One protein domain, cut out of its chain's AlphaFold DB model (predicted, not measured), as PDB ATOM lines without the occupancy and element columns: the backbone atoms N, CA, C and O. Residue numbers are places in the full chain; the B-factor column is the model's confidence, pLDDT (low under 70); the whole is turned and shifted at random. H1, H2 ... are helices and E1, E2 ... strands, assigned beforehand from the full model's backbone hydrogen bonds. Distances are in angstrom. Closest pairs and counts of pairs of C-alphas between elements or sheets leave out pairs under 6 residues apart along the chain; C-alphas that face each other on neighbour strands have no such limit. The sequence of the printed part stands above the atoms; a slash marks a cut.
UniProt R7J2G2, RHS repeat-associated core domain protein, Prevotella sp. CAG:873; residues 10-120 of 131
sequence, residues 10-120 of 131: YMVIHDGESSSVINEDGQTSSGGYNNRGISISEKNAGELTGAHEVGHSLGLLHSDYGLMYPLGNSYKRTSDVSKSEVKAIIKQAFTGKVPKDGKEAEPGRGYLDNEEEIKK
ATOM      1  N   TYR A  10      12.100  69.899  92.587       69.62
ATOM      2  CA  TYR A  10      11.617  68.546  92.871       69.62
ATOM      3  C   TYR A  10      10.186  68.625  93.400       69.62
ATOM      4  O   TYR A  10       9.944  69.250  94.434       69.62
ATOM      5  N   MET A  11       9.242  68.012  92.692       73.00
ATOM      6  CA  MET A  11       7.823  68.051  93.024       73.00
ATOM      7  C   MET A  11       7.240  66.641  93.048       73.00
ATOM      8  O   MET A  11       7.408  65.866  92.107       73.00
ATOM      9  N   VAL A  12       6.522  66.338  94.128       70.62
ATOM     10  CA  VAL A  12       5.659  65.160  94.215       70.62
ATOM     11  C   VAL A  12       4.250  65.596  93.831       70.62
ATOM     12  O   VAL A  12       3.743  66.573  94.376       70.62
ATOM     13  N   ILE A  13       3.657  64.904  92.866       70.00
ATOM     14  CA  ILE A  13       2.330  65.188  92.320       70.00
ATOM     15  C   ILE A  13       1.359  64.170  92.904       70.00
ATOM     16  O   ILE A  13       1.600  62.963  92.807       70.00
ATOM     17  N   HIS A  14       0.288  64.665  93.521       65.50
ATOM     18  CA  HIS A  14      -0.699  63.835  94.197       65.50
ATOM     19  C   HIS A  14      -1.492  62.968  93.217       65.50
ATOM     20  O   HIS A  14      -1.766  63.357  92.076       65.50
ATOM     21  N   ASP A  15      -1.894  61.789  93.687       59.84
ATOM     22  CA  ASP A  15      -2.715  60.872  92.901       59.84
ATOM     23  C   ASP A  15      -4.053  61.550  92.520       59.84
ATOM     24  O   ASP A  15      -4.829  61.968  93.378       59.84
ATOM     25  N   GLY A  16      -4.331  61.662  91.214       55.38
ATOM     26  CA  GLY A  16      -5.530  62.325  90.673       55.38
ATOM     27  C   GLY A  16      -5.285  63.699  90.038       55.38
ATOM     28  O   GLY A  16      -6.191  64.232  89.394       55.38
ATOM     29  N   GLU A  17      -4.073  64.250  90.144       56.69
ATOM     30  CA  GLU A  17      -3.667  65.456  89.417       56.69
ATOM     31  C   GLU A  17      -3.024  65.104  88.063       56.69
ATOM     32  O   GLU A  17      -2.183  64.211  87.958       56.69
ATOM     33  N   SER A  18      -3.425  65.803  86.993       55.44
ATOM     34  CA  SER A  18      -2.850  65.608  85.656       55.44
ATOM     35  C   SER A  18      -1.596  66.467  85.487       55.44
ATOM     36  O   SER A  18      -1.629  67.672  85.734       55.44
ATOM     37  N   SER A  19      -0.501  65.860  85.026       59.06
ATOM     38  CA  SER A  19       0.740  66.566  84.702       59.06
ATOM     39  C   SER A  19       1.249  66.165  83.331       59.06
ATOM     40  O   SER A  19       1.414  64.986  83.039       59.06
ATOM     41  N   SER A  20       1.557  67.166  82.506       56.25
ATOM     42  CA  SER A  20       2.133  66.981  81.171       56.25
ATOM     43  C   SER A  20       3.593  66.507  81.187       56.25
ATOM     44  O   SER A  20       4.180  66.347  80.123       56.25
ATOM     45  N   VAL A  21       4.205  66.386  82.372       55.56
ATOM     46  CA  VAL A  21       5.623  66.028  82.555       55.56
ATOM     47  C   VAL A  21       5.781  64.592  83.048       55.56
ATOM     48  O   VAL A  21       6.836  64.002  82.850       55.56
ATOM     49  N   ILE A  22       4.749  64.010  83.669       59.50
ATOM     50  CA  ILE A  22       4.786  62.599  84.052       59.50
ATOM     51  C   ILE A  22       4.574  61.778  82.783       59.50
ATOM     52  O   ILE A  22       3.490  61.802  82.200       59.50
ATOM     53  N   ASN A  23       5.599  61.041  82.364       54.53
ATOM     54  CA  ASN A  23       5.454  60.120  81.248       54.53
ATOM     55  C   ASN A  23       4.639  58.901  81.697       54.53
ATOM     56  O   ASN A  23       4.923  58.261  82.717       54.53
ATOM     57  N   GLU A  24       3.610  58.575  80.921       48.38
ATOM     58  CA  GLU A  24       2.940  57.284  80.986       48.38
ATOM     59  C   GLU A  24       3.802  56.265  80.239       48.38
ATOM     60  O   GLU A  24       3.590  55.993  79.057       48.38
ATOM     61  N   ASP A  25       4.780  55.670  80.918       43.84
ATOM     62  CA  ASP A  25       5.484  54.503  80.381       43.84
ATOM     63  C   ASP A  25       4.583  53.266  80.481       43.84
ATOM     64  O   ASP A  25       4.839  52.347  81.255       43.84
ATOM     65  N   GLY A  26       3.480  53.273  79.726       40.38
ATOM     66  CA  GLY A  26       2.629  52.136  79.356       40.38
ATOM     67  C   GLY A  26       1.986  51.295  80.468       40.38
ATOM     68  O   GLY A  26       1.108  50.498  80.151       40.38
ATOM     69  N   GLN A  27       2.390  51.420  81.736       41.16
ATOM     70  CA  GLN A  27       1.874  50.641  82.864       41.16
ATOM     71  C   GLN A  27       1.821  51.407  84.198       41.16
ATOM     72  O   GLN A  27       1.019  51.025  85.047       41.16
ATOM     73  N   THR A  28       2.568  52.501  84.395       42.44
ATOM     74  CA  THR A  28       2.446  53.361  85.591       42.44
ATOM     75  C   THR A  28       2.918  54.791  85.319       42.44
ATOM     76  O   THR A  28       3.984  54.996  84.740       42.44
ATOM     77  N   SER A  29       2.158  55.789  85.781       51.53
ATOM     78  CA  SER A  29       2.562  57.202  85.841       51.53
ATOM     79  C   SER A  29       3.740  57.332  86.815       51.53
ATOM     80  O   SER A  29       3.526  57.334  88.025       51.53
ATOM     81  N   SER A  30       4.982  57.310  86.324       56.09
ATOM     82  CA  SER A  30       6.159  57.000  87.164       56.09
ATOM     83  C   SER A  30       6.919  58.249  87.608       56.09
ATOM     84  O   SER A  30       7.152  58.457  88.797       56.09
ATOM     85  N   GLY A  31       7.213  59.131  86.666       53.94
ATOM     86  CA  GLY A  31       7.884  60.398  86.893       53.94
ATOM     87  C   GLY A  31       8.274  61.007  85.556       53.94
ATOM     88  O   GLY A  31       8.016  60.433  84.496       53.94
ATOM     89  N   GLY A  32       8.856  62.189  85.594       57.78
ATOM     90  CA  GLY A  32       9.494  62.751  84.427       57.78
ATOM     91  C   GLY A  32      10.235  64.026  84.750       57.78
ATOM     92  O   GLY A  32      10.024  64.678  85.780       57.78
ATOM     93  N   TYR A  33      11.120  64.370  83.833       58.78
ATOM     94  CA  TYR A  33      11.920  65.569  83.896       58.78
ATOM     95  C   TYR A  33      11.644  66.421  82.661       58.78
ATOM     96  O   TYR A  33      11.579  65.941  81.531       58.78
ATOM     97  N   ASN A  34      11.498  67.721  82.869       57.59
ATOM     98  CA  ASN A  34      11.630  68.717  81.817       57.59
ATOM     99  C   ASN A  34      12.690  69.729  82.252       57.59
ATOM    100  O   ASN A  34      13.022  69.766  83.427       57.59
ATOM    101  N   ASN A  35      13.225  70.521  81.316       53.78
ATOM    102  CA  ASN A  35      14.199  71.618  81.475       53.78
ATOM    103  C   ASN A  35      14.891  71.780  82.860       53.78
ATOM    104  O   ASN A  35      16.113  71.672  82.932       53.78
ATOM    105  N   ARG A  36      14.131  72.066  83.937       54.91
ATOM    106  CA  ARG A  36      14.585  72.112  85.347       54.91
ATOM    107  C   ARG A  36      13.578  71.556  86.376       54.91
ATOM    108  O   ARG A  36      13.739  71.788  87.571       54.91
ATOM    109  N   GLY A  37      12.507  70.897  85.946       60.81
ATOM    110  CA  GLY A  37      11.468  70.346  86.815       60.81
ATOM    111  C   GLY A  37      11.549  68.828  86.856       60.81
ATOM    112  O   GLY A  37      11.561  68.187  85.812       60.81
ATOM    113  N   ILE A  38      11.585  68.267  88.059       70.31
ATOM    114  CA  ILE A  38      11.480  66.836  88.334       70.31
ATOM    115  C   ILE A  38      10.119  66.621  88.978       70.31
ATOM    116  O   ILE A  38       9.825  67.181  90.032       70.31
ATOM    117  N   SER A  39       9.280  65.846  88.310       71.56
ATOM    118  CA  SER A  39       7.910  65.558  88.718       71.56
ATOM    119  C   SER A  39       7.767  64.066  88.958       71.56
ATOM    120  O   SER A  39       8.077  63.278  88.070       71.56
ATOM    121  N   ILE A  40       7.313  63.667  90.140       69.69
ATOM    122  CA  ILE A  40       7.172  62.252  90.511       69.69
ATOM    123  C   ILE A  40       5.769  62.047  91.053       69.69
ATOM    124  O   ILE A  40       5.289  62.867  91.832       69.69
ATOM    125  N   SER A  41       5.106  60.969  90.652       68.38
ATOM    126  CA  SER A  41       3.815  60.629  91.244       68.38
ATOM    127  C   SER A  41       3.989  60.219  92.704       68.38
ATOM    128  O   SER A  41       4.956  59.551  93.071       68.38
ATOM    129  N   GLU A  42       3.031  60.591  93.544       68.50
ATOM    130  CA  GLU A  42       3.020  60.265  94.971       68.50
ATOM    131  C   GLU A  42       3.232  58.768  95.230       68.50
ATOM    132  O   GLU A  42       4.059  58.390  96.062       68.50
ATOM    133  N   LYS A  43       2.598  57.913  94.422       66.00
ATOM    134  CA  LYS A  43       2.755  56.455  94.474       66.00
ATOM    135  C   LYS A  43       4.200  55.954  94.309       66.00
ATOM    136  O   LYS A  43       4.524  54.891  94.831       66.00
ATOM    137  N   ASN A  44       5.064  56.699  93.615       66.19
ATOM    138  CA  ASN A  44       6.463  56.333  93.354       66.19
ATOM    139  C   ASN A  44       7.478  57.215  94.100       66.19
ATOM    140  O   ASN A  44       8.687  57.023  93.957       66.19
ATOM    141  N   ALA A  45       7.012  58.161  94.921       60.75
ATOM    142  CA  ALA A  45       7.872  59.079  95.667       60.75
ATOM    143  C   ALA A  45       8.733  58.378  96.735       60.75
ATOM    144  O   ALA A  45       9.775  58.904  97.122       60.75
ATOM    145  N   GLY A  46       8.314  57.196  97.202       62.81
ATOM    146  CA  GLY A  46       9.071  56.360  98.143       62.81
ATOM    147  C   GLY A  46      10.093  55.416  97.496       62.81
ATOM    148  O   GLY A  46      10.826  54.743  98.217       62.81
ATOM    149  N   GLU A  47      10.143  55.342  96.163       75.19
ATOM    150  CA  GLU A  47      11.041  54.450  95.420       75.19
ATOM    151  C   GLU A  47      12.271  55.190  94.859       75.19
ATOM    152  O   GLU A  47      12.449  56.398  95.008       75.19
ATOM    153  N   LEU A  48      13.139  54.454  94.157       85.00
ATOM    154  CA  LEU A  48      14.316  55.003  93.472       85.00
ATOM    155  C   LEU A  48      13.966  55.899  92.273       85.00
ATOM    156  O   LEU A  48      14.858  56.530  91.708       85.00
ATOM    157  N   THR A  49      12.689  55.979  91.897       82.31
ATOM    158  CA  THR A  49      12.186  56.761  90.762       82.31
ATOM    159  C   THR A  49      12.568  58.230  90.873       82.31
ATOM    160  O   THR A  49      13.086  58.800  89.922       82.31
ATOM    161  N   GLY A  50      12.440  58.843  92.053       79.69
ATOM    162  CA  GLY A  50      12.826  60.245  92.193       79.69
ATOM    163  C   GLY A  50      14.315  60.496  91.989       79.69
ATOM    164  O   GLY A  50      14.707  61.408  91.263       79.69
ATOM    165  N   ALA A  51      15.156  59.644  92.572       86.75
ATOM    166  CA  ALA A  51      16.600  59.710  92.374       86.75
ATOM    167  C   ALA A  51      17.001  59.409  90.913       86.75
ATOM    168  O   ALA A  51      17.960  59.990  90.405       86.75
ATOM    169  N   HIS A  52      16.245  58.558  90.218       89.06
ATOM    170  CA  HIS A  52      16.427  58.281  88.798       89.06
ATOM    171  C   HIS A  52      16.152  59.510  87.919       89.06
ATOM    172  O   HIS A  52      17.001  59.872  87.100       89.06
ATOM    173  N   GLU A  53      15.033  60.204  88.140       82.94
ATOM    174  CA  GLU A  53      14.707  61.436  87.410       82.94
ATOM    175  C   GLU A  53      15.706  62.567  87.714       82.94
ATOM    176  O   GLU A  53      16.086  63.335  86.825       82.94
ATOM    177  N   VAL A  54      16.220  62.640  88.953       85.12
ATOM    178  CA  VAL A  54      17.348  63.528  89.291       85.12
ATOM    179  C   VAL A  54      18.563  63.197  88.424       85.12
ATOM    180  O   VAL A  54      19.167  64.111  87.864       85.12
ATOM    181  N   GLY A  55      18.901  61.918  88.252       88.88
ATOM    182  CA  GLY A  55      19.989  61.498  87.370       88.88
ATOM    183  C   GLY A  55      19.822  62.011  85.938       88.88
ATOM    184  O   GLY A  55      20.762  62.588  85.384       88.88
ATOM    185  N   HIS A  56      18.618  61.907  85.369       86.06
ATOM    186  CA  HIS A  56      18.311  62.485  84.060       86.06
ATOM    187  C   HIS A  56      18.462  64.010  84.023       86.06
ATOM    188  O   HIS A  56      19.074  64.546  83.100       86.06
ATOM    189  N   SER A  57      18.002  64.732  85.047       81.19
ATOM    190  CA  SER A  57      18.184  66.194  85.123       81.19
ATOM    191  C   SER A  57      19.664  66.624  85.156       81.19
ATOM    192  O   SER A  57      20.025  67.721  84.718       81.19
ATOM    193  N   LEU A  58      20.537  65.739  85.647       86.19
ATOM    194  CA  LEU A  58      21.981  65.943  85.766       86.19
ATOM    195  C   LEU A  58      22.780  65.415  84.559       86.19
ATOM    196  O   LEU A  58      24.010  65.487  84.568       86.19
ATOM    197  N   GLY A  59      22.107  64.911  83.522       87.19
ATOM    198  CA  GLY A  59      22.738  64.477  82.271       87.19
ATOM    199  C   GLY A  59      22.989  62.989  82.133       87.19
ATOM    200  O   GLY A  59      23.735  62.546  81.260       87.19
ATOM    201  N   LEU A  60      22.381  62.164  82.971       89.81
ATOM    202  CA  LEU A  60      22.472  60.727  82.779       89.81
ATOM    203  C   LEU A  60      21.401  60.236  81.802       89.81
ATOM    204  O   LEU A  60      20.270  60.713  81.796       89.81
ATOM    205  N   LEU A  61      21.770  59.259  80.978       89.62
ATOM    206  CA  LEU A  61      20.827  58.411  80.251       89.62
ATOM    207  C   LEU A  61      20.622  57.109  81.031       89.62
ATOM    208  O   LEU A  61      21.262  56.886  82.058       89.62
ATOM    209  N   HIS A  62      19.736  56.255  80.526       91.44
ATOM    210  CA  HIS A  62      19.568  54.903  81.043       91.44
ATOM    211  C   HIS A  62      20.881  54.113  81.035       91.44
ATOM    212  O   HIS A  62      21.708  54.252  80.129       91.44
ATOM    213  N   SER A  63      21.019  53.246  82.035       90.88
ATOM    214  CA  SER A  63      22.143  52.325  82.207       90.88
ATOM    215  C   SER A  63      21.610  50.892  82.266       90.88
ATOM    216  O   SER A  63      20.502  50.652  82.736       90.88
ATOM    217  N   ASP A  64      22.416  49.906  81.872       90.56
ATOM    218  CA  ASP A  64      22.013  48.488  81.922       90.56
ATOM    219  C   ASP A  64      21.860  47.934  83.357       90.56
ATOM    220  O   ASP A  64      21.336  46.829  83.551       90.56
ATOM    221  N   TYR A  65      22.319  48.690  84.363       92.00
ATOM    222  CA  TYR A  65      22.233  48.381  85.790       92.00
ATOM    223  C   TYR A  65      22.403  49.649  86.649       92.00
ATOM    224  O   TYR A  65      23.042  50.605  86.209       92.00
ATOM    225  N   GLY A  66      21.904  49.630  87.888       93.25
ATOM    226  CA  GLY A  66      22.111  50.683  88.888       93.25
ATOM    227  C   GLY A  66      20.954  51.675  88.971       93.25
ATOM    228  O   GLY A  66      19.848  51.398  88.495       93.25
ATOM    229  N   LEU A  67      21.208  52.844  89.566       92.94
ATOM    230  CA  LEU A  67      20.183  53.871  89.766       92.94
ATOM    231  C   LEU A  67      19.536  54.288  88.456       92.94
ATOM    232  O   LEU A  67      18.335  54.542  88.440       92.94
ATOM    233  N   MET A  68      20.299  54.315  87.361       92.38
ATOM    234  CA  MET A  68      19.787  54.777  86.081       92.38
ATOM    235  C   MET A  68      18.969  53.767  85.294       92.38
ATOM    236  O   MET A  68      18.373  54.254  84.349       92.38
ATOM    237  N   TYR A  69      18.843  52.496  85.742       90.50
ATOM    238  CA  TYR A  69      17.832  51.473  85.350       90.50
ATOM    239  C   TYR A  69      17.243  51.624  83.929       90.50
ATOM    240  O   TYR A  69      17.883  52.162  83.058       90.50
ATOM    241  N   PRO A  70      16.071  51.092  83.572       84.62
ATOM    242  CA  PRO A  70      14.976  52.005  83.204       84.62
ATOM    243  C   PRO A  70      13.641  51.571  83.822       84.62
ATOM    244  O   PRO A  70      12.702  52.347  83.943       84.62
ATOM    245  N   LEU A  71      13.569  50.343  84.333       83.25
ATOM    246  CA  LEU A  71      12.374  49.813  84.980       83.25
ATOM    247  C   LEU A  71      12.485  50.018  86.496       83.25
ATOM    248  O   LEU A  71      13.449  49.546  87.098       83.25
ATOM    249  N   GLY A  72      11.530  50.730  87.105       76.31
ATOM    250  CA  GLY A  72      11.534  51.057  88.542       76.31
ATOM    251  C   GLY A  72      11.501  49.824  89.452       76.31
ATOM    252  O   GLY A  72      12.353  49.671  90.319       76.31
ATOM    253  N   ASN A  73      10.607  48.875  89.167       75.88
ATOM    254  CA  ASN A  73      10.419  47.654  89.963       75.88
ATOM    255  C   ASN A  73      11.271  46.463  89.468       75.88
ATOM    256  O   ASN A  73      10.791  45.340  89.311       75.88
ATOM    257  N   SER A  74      12.538  46.704  89.129       83.50
ATOM    258  CA  SER A  74      13.459  45.650  88.688       83.50
ATOM    259  C   SER A  74      14.593  45.467  89.679       83.50
ATOM    260  O   SER A  74      15.161  46.443  90.148       83.50
ATOM    261  N   TYR A  75      15.033  44.225  89.899       87.31
ATOM    262  CA  TYR A  75      16.223  43.934  90.713       87.31
ATOM    263  C   TYR A  75      17.515  44.584  90.176       87.31
ATOM    264  O   TYR A  75      18.519  44.651  90.881       87.31
ATOM    265  N   LYS A  76      17.512  45.024  88.909       89.62
ATOM    266  CA  LYS A  76      18.616  45.773  88.298       89.62
ATOM    267  C   LYS A  76      18.611  47.260  88.660       89.62
ATOM    268  O   LYS A  76      19.644  47.906  88.504       89.62
ATOM    269  N   ARG A  77      17.475  47.793  89.128       89.50
ATOM    270  CA  ARG A  77      17.341  49.149  89.663       89.50
ATOM    271  C   ARG A  77      17.784  49.130  91.123       89.50
ATOM    272  O   ARG A  77      17.063  48.647  91.991       89.50
ATOM    273  N   THR A  78      18.981  49.639  91.386       92.12
ATOM    274  CA  THR A  78      19.554  49.733  92.739       92.12
ATOM    275  C   THR A  78      19.845  51.187  93.091       92.12
ATOM    276  O   THR A  78      19.803  52.059  92.231       92.12
ATOM    277  N   SER A  79      20.164  51.478  94.350       92.12
ATOM    278  CA  SER A  79      20.611  52.814  94.771       92.12
ATOM    279  C   SER A  79      22.048  53.144  94.336       92.12
ATOM    280  O   SER A  79      22.597  54.160  94.763       92.12
ATOM    281  N   ASP A  80      22.690  52.284  93.541       94.81
ATOM    282  CA  ASP A  80      24.096  52.433  93.181       94.81
ATOM    283  C   ASP A  80      24.283  53.459  92.068       94.81
ATOM    284  O   ASP A  80      23.637  53.399  91.020       94.81
ATOM    285  N   VAL A  81      25.247  54.355  92.273       93.50
ATOM    286  CA  VAL A  81      25.730  55.294  91.259       93.50
ATOM    287  C   VAL A  81      27.181  54.957  90.939       93.50
ATOM    288  O   VAL A  81      28.059  54.944  91.806       93.50
ATOM    289  N   SER A  82      27.454  54.669  89.672       92.62
ATOM    290  CA  SER A  82      28.776  54.290  89.192       92.62
ATOM    291  C   SER A  82      29.738  55.481  89.127       92.62
ATOM    292  O   SER A  82      29.362  56.638  88.926       92.62
ATOM    293  N   LYS A  83      31.046  55.200  89.197       93.19
ATOM    294  CA  LYS A  83      32.089  56.230  89.011       93.19
ATOM    295  C   LYS A  83      31.999  56.912  87.640       93.19
ATOM    296  O   LYS A  83      32.385  58.072  87.515       93.19
ATOM    297  N   SER A  84      31.553  56.193  86.610       90.56
ATOM    298  CA  SER A  84      31.315  56.733  85.267       90.56
ATOM    299  C   SER A  84      30.173  57.739  85.254       90.56
ATOM    300  O   SER A  84      30.336  58.801  84.663       90.56
ATOM    301  N   GLU A  85      29.072  57.449  85.946       93.62
ATOM    302  CA  GLU A  85      27.922  58.353  86.058       93.62
ATOM    303  C   GLU A  85      28.302  59.630  86.811       93.62
ATOM    304  O   GLU A  85      28.066  60.725  86.308       93.62
ATOM    305  N   VAL A  86      29.020  59.523  87.937       93.31
ATOM    306  CA  VAL A  86      29.518  60.710  88.661       93.31
ATOM    307  C   VAL A  86      30.414  61.576  87.766       93.31
ATOM    308  O   VAL A  86      30.252  62.794  87.701       93.31
ATOM    309  N   LYS A  87      31.346  60.960  87.025       92.56
ATOM    310  CA  LYS A  87      32.196  61.689  86.068       92.56
ATOM    311  C   LYS A  87      31.381  62.341  84.955       92.56
ATOM    312  O   LYS A  87      31.735  63.434  84.519       92.56
ATOM    313  N   ALA A  88      30.338  61.667  84.480       90.94
ATOM    314  CA  ALA A  88      29.475  62.174  83.432       90.94
ATOM    315  C   ALA A  88      28.697  63.401  83.916       90.94
ATOM    316  O   ALA A  88      28.729  64.406  83.217       90.94
ATOM    317  N   ILE A  89      28.088  63.363  85.106       90.88
ATOM    318  CA  ILE A  89      27.374  64.511  85.695       90.88
ATOM    319  C   ILE A  89      28.283  65.744  85.732       90.88
ATOM    320  O   ILE A  89      27.941  66.801  85.203       90.88
ATOM    321  N   ILE A  90      29.495  65.590  86.276       89.06
ATOM    322  CA  ILE A  90      30.454  66.694  86.382       89.06
ATOM    323  C   ILE A  90      30.851  67.189  84.985       89.06
ATOM    324  O   ILE A  90      30.757  68.376  84.691       89.06
ATOM    325  N   LYS A  91      31.263  66.290  84.084       88.19
ATOM    326  CA  LYS A  91      31.689  66.666  82.727       88.19
ATOM    327  C   LYS A  91      30.598  67.438  81.979       88.19
ATOM    328  O   LYS A  91      30.911  68.386  81.259       88.19
ATOM    329  N   GLN A  92      29.346  67.025  82.111       87.81
ATOM    330  CA  GLN A  92      28.224  67.627  81.396       87.81
ATOM    331  C   GLN A  92      27.902  69.020  81.926       87.81
ATOM    332  O   GLN A  92      27.779  69.939  81.117       87.81
ATOM    333  N   ALA A  93      27.925  69.214  83.248       84.88
ATOM    334  CA  ALA A  93      27.772  70.533  83.857       84.88
ATOM    335  C   ALA A  93      28.861  71.517  83.390       84.88
ATOM    336  O   ALA A  93      28.569  72.663  83.070       84.88
ATOM    337  N   PHE A  94      30.109  71.053  83.271       82.94
ATOM    338  CA  PHE A  94      31.233  71.881  82.810       82.94
ATOM    339  C   PHE A  94      31.218  72.186  81.310       82.94
ATOM    340  O   PHE A  94      31.652  73.254  80.883       82.94
ATOM    341  N   THR A  95      30.816  71.217  80.488       84.69
ATOM    342  CA  THR A  95      30.928  71.333  79.025       84.69
ATOM    343  C   THR A  95      29.645  71.806  78.357       84.69
ATOM    344  O   THR A  95      29.687  72.198  77.192       84.69
ATOM    345  N   GLY A  96      28.511  71.724  79.056       82.56
ATOM    346  CA  GLY A  96      27.179  71.964  78.512       82.56
ATOM    347  C   GLY A  96      26.735  70.946  77.454       82.56
ATOM    348  O   GLY A  96      25.700  71.149  76.827       82.56
ATOM    349  N   LYS A  97      27.514  69.877  77.226       85.56
ATOM    350  CA  LYS A  97      27.273  68.860  76.195       85.56
ATOM    351  C   LYS A  97      26.788  67.576  76.841       85.56
ATOM    352  O   LYS A  97      27.500  67.032  77.682       85.56
ATOM    353  N   VAL A  98      25.651  67.070  76.386       85.00
ATOM    354  CA  VAL A  98      25.002  65.862  76.907       85.00
ATOM    355  C   VAL A  98      24.926  64.785  75.822       85.00
ATOM    356  O   VAL A  98      24.993  65.111  74.632       85.00
ATOM    357  N   PRO A  99      24.866  63.495  76.185       85.06
ATOM    358  CA  PRO A  99      24.615  62.438  75.217       85.06
ATOM    359  C   PRO A  99      23.164  62.497  74.724       85.06
ATOM    360  O   PRO A  99      22.260  62.843  75.478       85.06
ATOM    361  N   LYS A 100      22.944  62.114  73.467       83.94
ATOM    362  CA  LYS A 100      21.607  61.912  72.904       83.94
ATOM    363  C   LYS A 100      21.196  60.457  73.064       83.94
ATOM    364  O   LYS A 100      22.030  59.567  72.876       83.94
ATOM    365  N   ASP A 101      19.933  60.214  73.383       76.56
ATOM    366  CA  ASP A 101      19.374  58.870  73.316       76.56
ATOM    367  C   ASP A 101      19.137  58.430  71.852       76.56
ATOM    368  O   ASP A 101      19.352  59.184  70.897       76.56
ATOM    369  N   GLY A 102      18.685  57.188  71.655       70.56
ATOM    370  CA  GLY A 102      18.391  56.647  70.320       70.56
ATOM    371  C   GLY A 102      17.239  57.341  69.571       70.56
ATOM    372  O   GLY A 102      17.000  57.015  68.411       70.56
ATOM    373  N   LYS A 103      16.529  58.271  70.217       73.06
ATOM    374  CA  LYS A 103      15.429  59.086  69.681       73.06
ATOM    375  C   LYS A 103      15.796  60.577  69.619       73.06
ATOM    376  O   LYS A 103      14.910  61.409  69.442       73.06
ATOM    377  N   GLU A 104      17.080  60.907  69.762       71.88
ATOM    378  CA  GLU A 104      17.613  62.272  69.847       71.88
ATOM    379  C   GLU A 104      17.126  63.105  71.042       71.88
ATOM    380  O   GLU A 104      17.371  64.311  71.082       71.88
ATOM    381  N   ALA A 105      16.488  62.484  72.035       72.12
ATOM    382  CA  ALA A 105      16.168  63.155  73.281       72.12
ATOM    383  C   ALA A 105      17.449  63.363  74.096       72.12
ATOM    384  O   ALA A 105      18.313  62.486  74.201       72.12
ATOM    385  N   GLU A 106      17.568  64.555  74.665       78.94
ATOM    386  CA  GLU A 106      18.703  64.961  75.479       78.94
ATOM    387  C   GLU A 106      18.272  65.009  76.950       78.94
ATOM    388  O   GLU A 106      17.226  65.593  77.258       78.94
ATOM    389  N   PRO A 107      19.056  64.419  77.871       81.19
ATOM    390  CA  PRO A 107      18.828  64.612  79.289       81.19
ATOM    391  C   PRO A 107      19.134  66.073  79.664       81.19
ATOM    392  O   PRO A 107      19.632  66.868  78.860       81.19
ATOM    393  N   GLY A 108      18.865  66.440  80.918       79.94
ATOM    394  CA  GLY A 108      19.367  67.704  81.455       79.94
ATOM    395  C   GLY A 108      20.900  67.738  81.451       79.94
ATOM    396  O   GLY A 108      21.560  66.809  81.010       79.94
ATOM    397  N   ARG A 109      21.516  68.809  81.942       80.50
ATOM    398  CA  ARG A 109      22.993  68.918  81.969       80.50
ATOM    399  C   ARG A 109      23.559  69.264  83.338       80.50
ATOM    400  O   ARG A 109      24.759  69.494  83.456       80.50
ATOM    401  N   GLY A 110      22.697  69.335  84.352       75.25
ATOM    402  CA  GLY A 110      23.021  69.983  85.617       75.25
ATOM    403  C   GLY A 110      23.348  71.472  85.452       75.25
ATOM    404  O   GLY A 110      23.157  72.070  84.389       75.25
ATOM    405  N   TYR A 111      23.833  72.078  86.531       74.75
ATOM    406  CA  TYR A 111      24.280  73.467  86.564       74.75
ATOM    407  C   TYR A 111      25.585  73.563  87.352       74.75
ATOM    408  O   TYR A 111      25.774  72.835  88.328       74.75
ATOM    409  N   LEU A 112      26.493  74.427  86.900       74.44
ATOM    410  CA  LEU A 112      27.730  74.736  87.603       74.44
ATOM    411  C   LEU A 112      27.601  76.136  88.203       74.44
ATOM    412  O   LEU A 112      27.665  77.129  87.477       74.44
ATOM    413  N   ASP A 113      27.435  76.207  89.521       72.88
ATOM    414  CA  ASP A 113      27.491  77.479  90.237       72.88
ATOM    415  C   ASP A 113      28.894  78.091  90.115       72.88
ATOM    416  O   ASP A 113      29.904  77.382  90.097       72.88
ATOM    417  N   ASN A 114      28.960  79.422  90.032       72.00
ATOM    418  CA  ASN A 114      30.209  80.185  89.938       72.00
ATOM    419  C   ASN A 114      31.112  79.761  88.762       72.00
ATOM    420  O   ASN A 114      32.341  79.762  88.869       72.00
ATOM    421  N   GLU A 115      30.511  79.424  87.615       71.19
ATOM    422  CA  GLU A 115      31.211  78.984  86.400       71.19
ATOM    423  C   GLU A 115      32.390  79.900  86.019       71.19
ATOM    424  O   GLU A 115      33.465  79.414  85.661       71.19
ATOM    425  N   GLU A 116      32.226  81.222  86.139       77.25
ATOM    426  CA  GLU A 116      33.293  82.189  85.855       77.25
ATOM    427  C   GLU A 116      34.493  82.077  86.800       77.25
ATOM    428  O   GLU A 116      35.625  82.302  86.378       77.25
ATOM    429  N   GLU A 117      34.273  81.754  88.074       76.62
ATOM    430  CA  GLU A 117      35.343  81.577  89.059       76.62
ATOM    431  C   GLU A 117      36.050  80.243  88.844       76.62
ATOM    432  O   GLU A 117      37.278  80.186  88.822       76.62
ATOM    433  N   ILE A 118      35.286  79.181  88.587       72.88
ATOM    434  CA  ILE A 118      35.832  77.846  88.348       72.88
ATOM    435  C   ILE A 118      36.665  77.808  87.060       72.88
ATOM    436  O   ILE A 118      37.729  77.187  87.032       72.88
ATOM    437  N   LYS A 119      36.236  78.509  86.004       70.62
ATOM    438  CA  LYS A 119      37.009  78.633  84.756       70.62
ATOM    439  C   LYS A 119      38.330  79.391  84.928       70.62
ATOM    440  O   LYS A 119      39.229  79.198  84.114       70.62
ATOM    441  N   LYS A 120      38.464  80.227  85.966       77.50
ATOM    442  CA  LYS A 120      39.708  80.947  86.303       77.50
ATOM    443  C   LYS A 120      40.687  80.096  87.116       77.50
ATOM    444  O   LYS A 120      41.836  80.501  87.278       77.50
TER     445      LYS A 120
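AT A GLANCE: This is residues 10 to 120 of the 131 residues of the protein "RHS repeat-associated core domain protein" of Prevotella sp. CAG:873 (UniProt R7J2G2). There is little regular structure: a small three-stranded sheet with H1 over one face, H2 beyond H1, and long loops leading to short H3 at the far end. The 111 printed residues run E1 E2 E3 H1 H2 H3, class mixed, 40 residues in named elements. The mixed sheet's order is E1 E3 E2; the whole is compact, radius of gyration of the C-alphas 14.5 A, spanning 49 by 28 by 27 A.

HOW THE PARTS SIT: E1, residues 10 to 13, is parallel to E3, residues 37 to 41; N 11 and O 38 are 2.8 A apart. E2, residues 31 to 34, forms an antiparallel hairpin with E3; N 32 and O 39 are 2.8 A apart. H1, residues 49 to 57, is on the sheet, height 8.0 A; its closest C-alphas to E2 are Tyr 33 and Glu 53, 6.1 A. H2, residues 83 to 95, is near H1, with 5 pairs of C-alphas within 10 A. H3, residues 115 to 119, is close but not clearly touching H2; closest C-alphas Phe 94 and Glu 115, 8.0 A. In H1, H2 and H3 every O i to N i+4 pair is within hydrogen-bond range.

IN THESE COORDINATES: E1 begins at C-alpha 10 (11.617, 68.546, 92.871); H2 spans 18.1 A; H3 ends at C-alpha 119 (37.009, 78.633, 84.756).

THE WHOLE: The printed part has no cut. Links E1 to E2, H1 to H2 and H2 to H3 are long. pLDDT is under 70 at residue 10, residues 14 to 37 and 40 to 46.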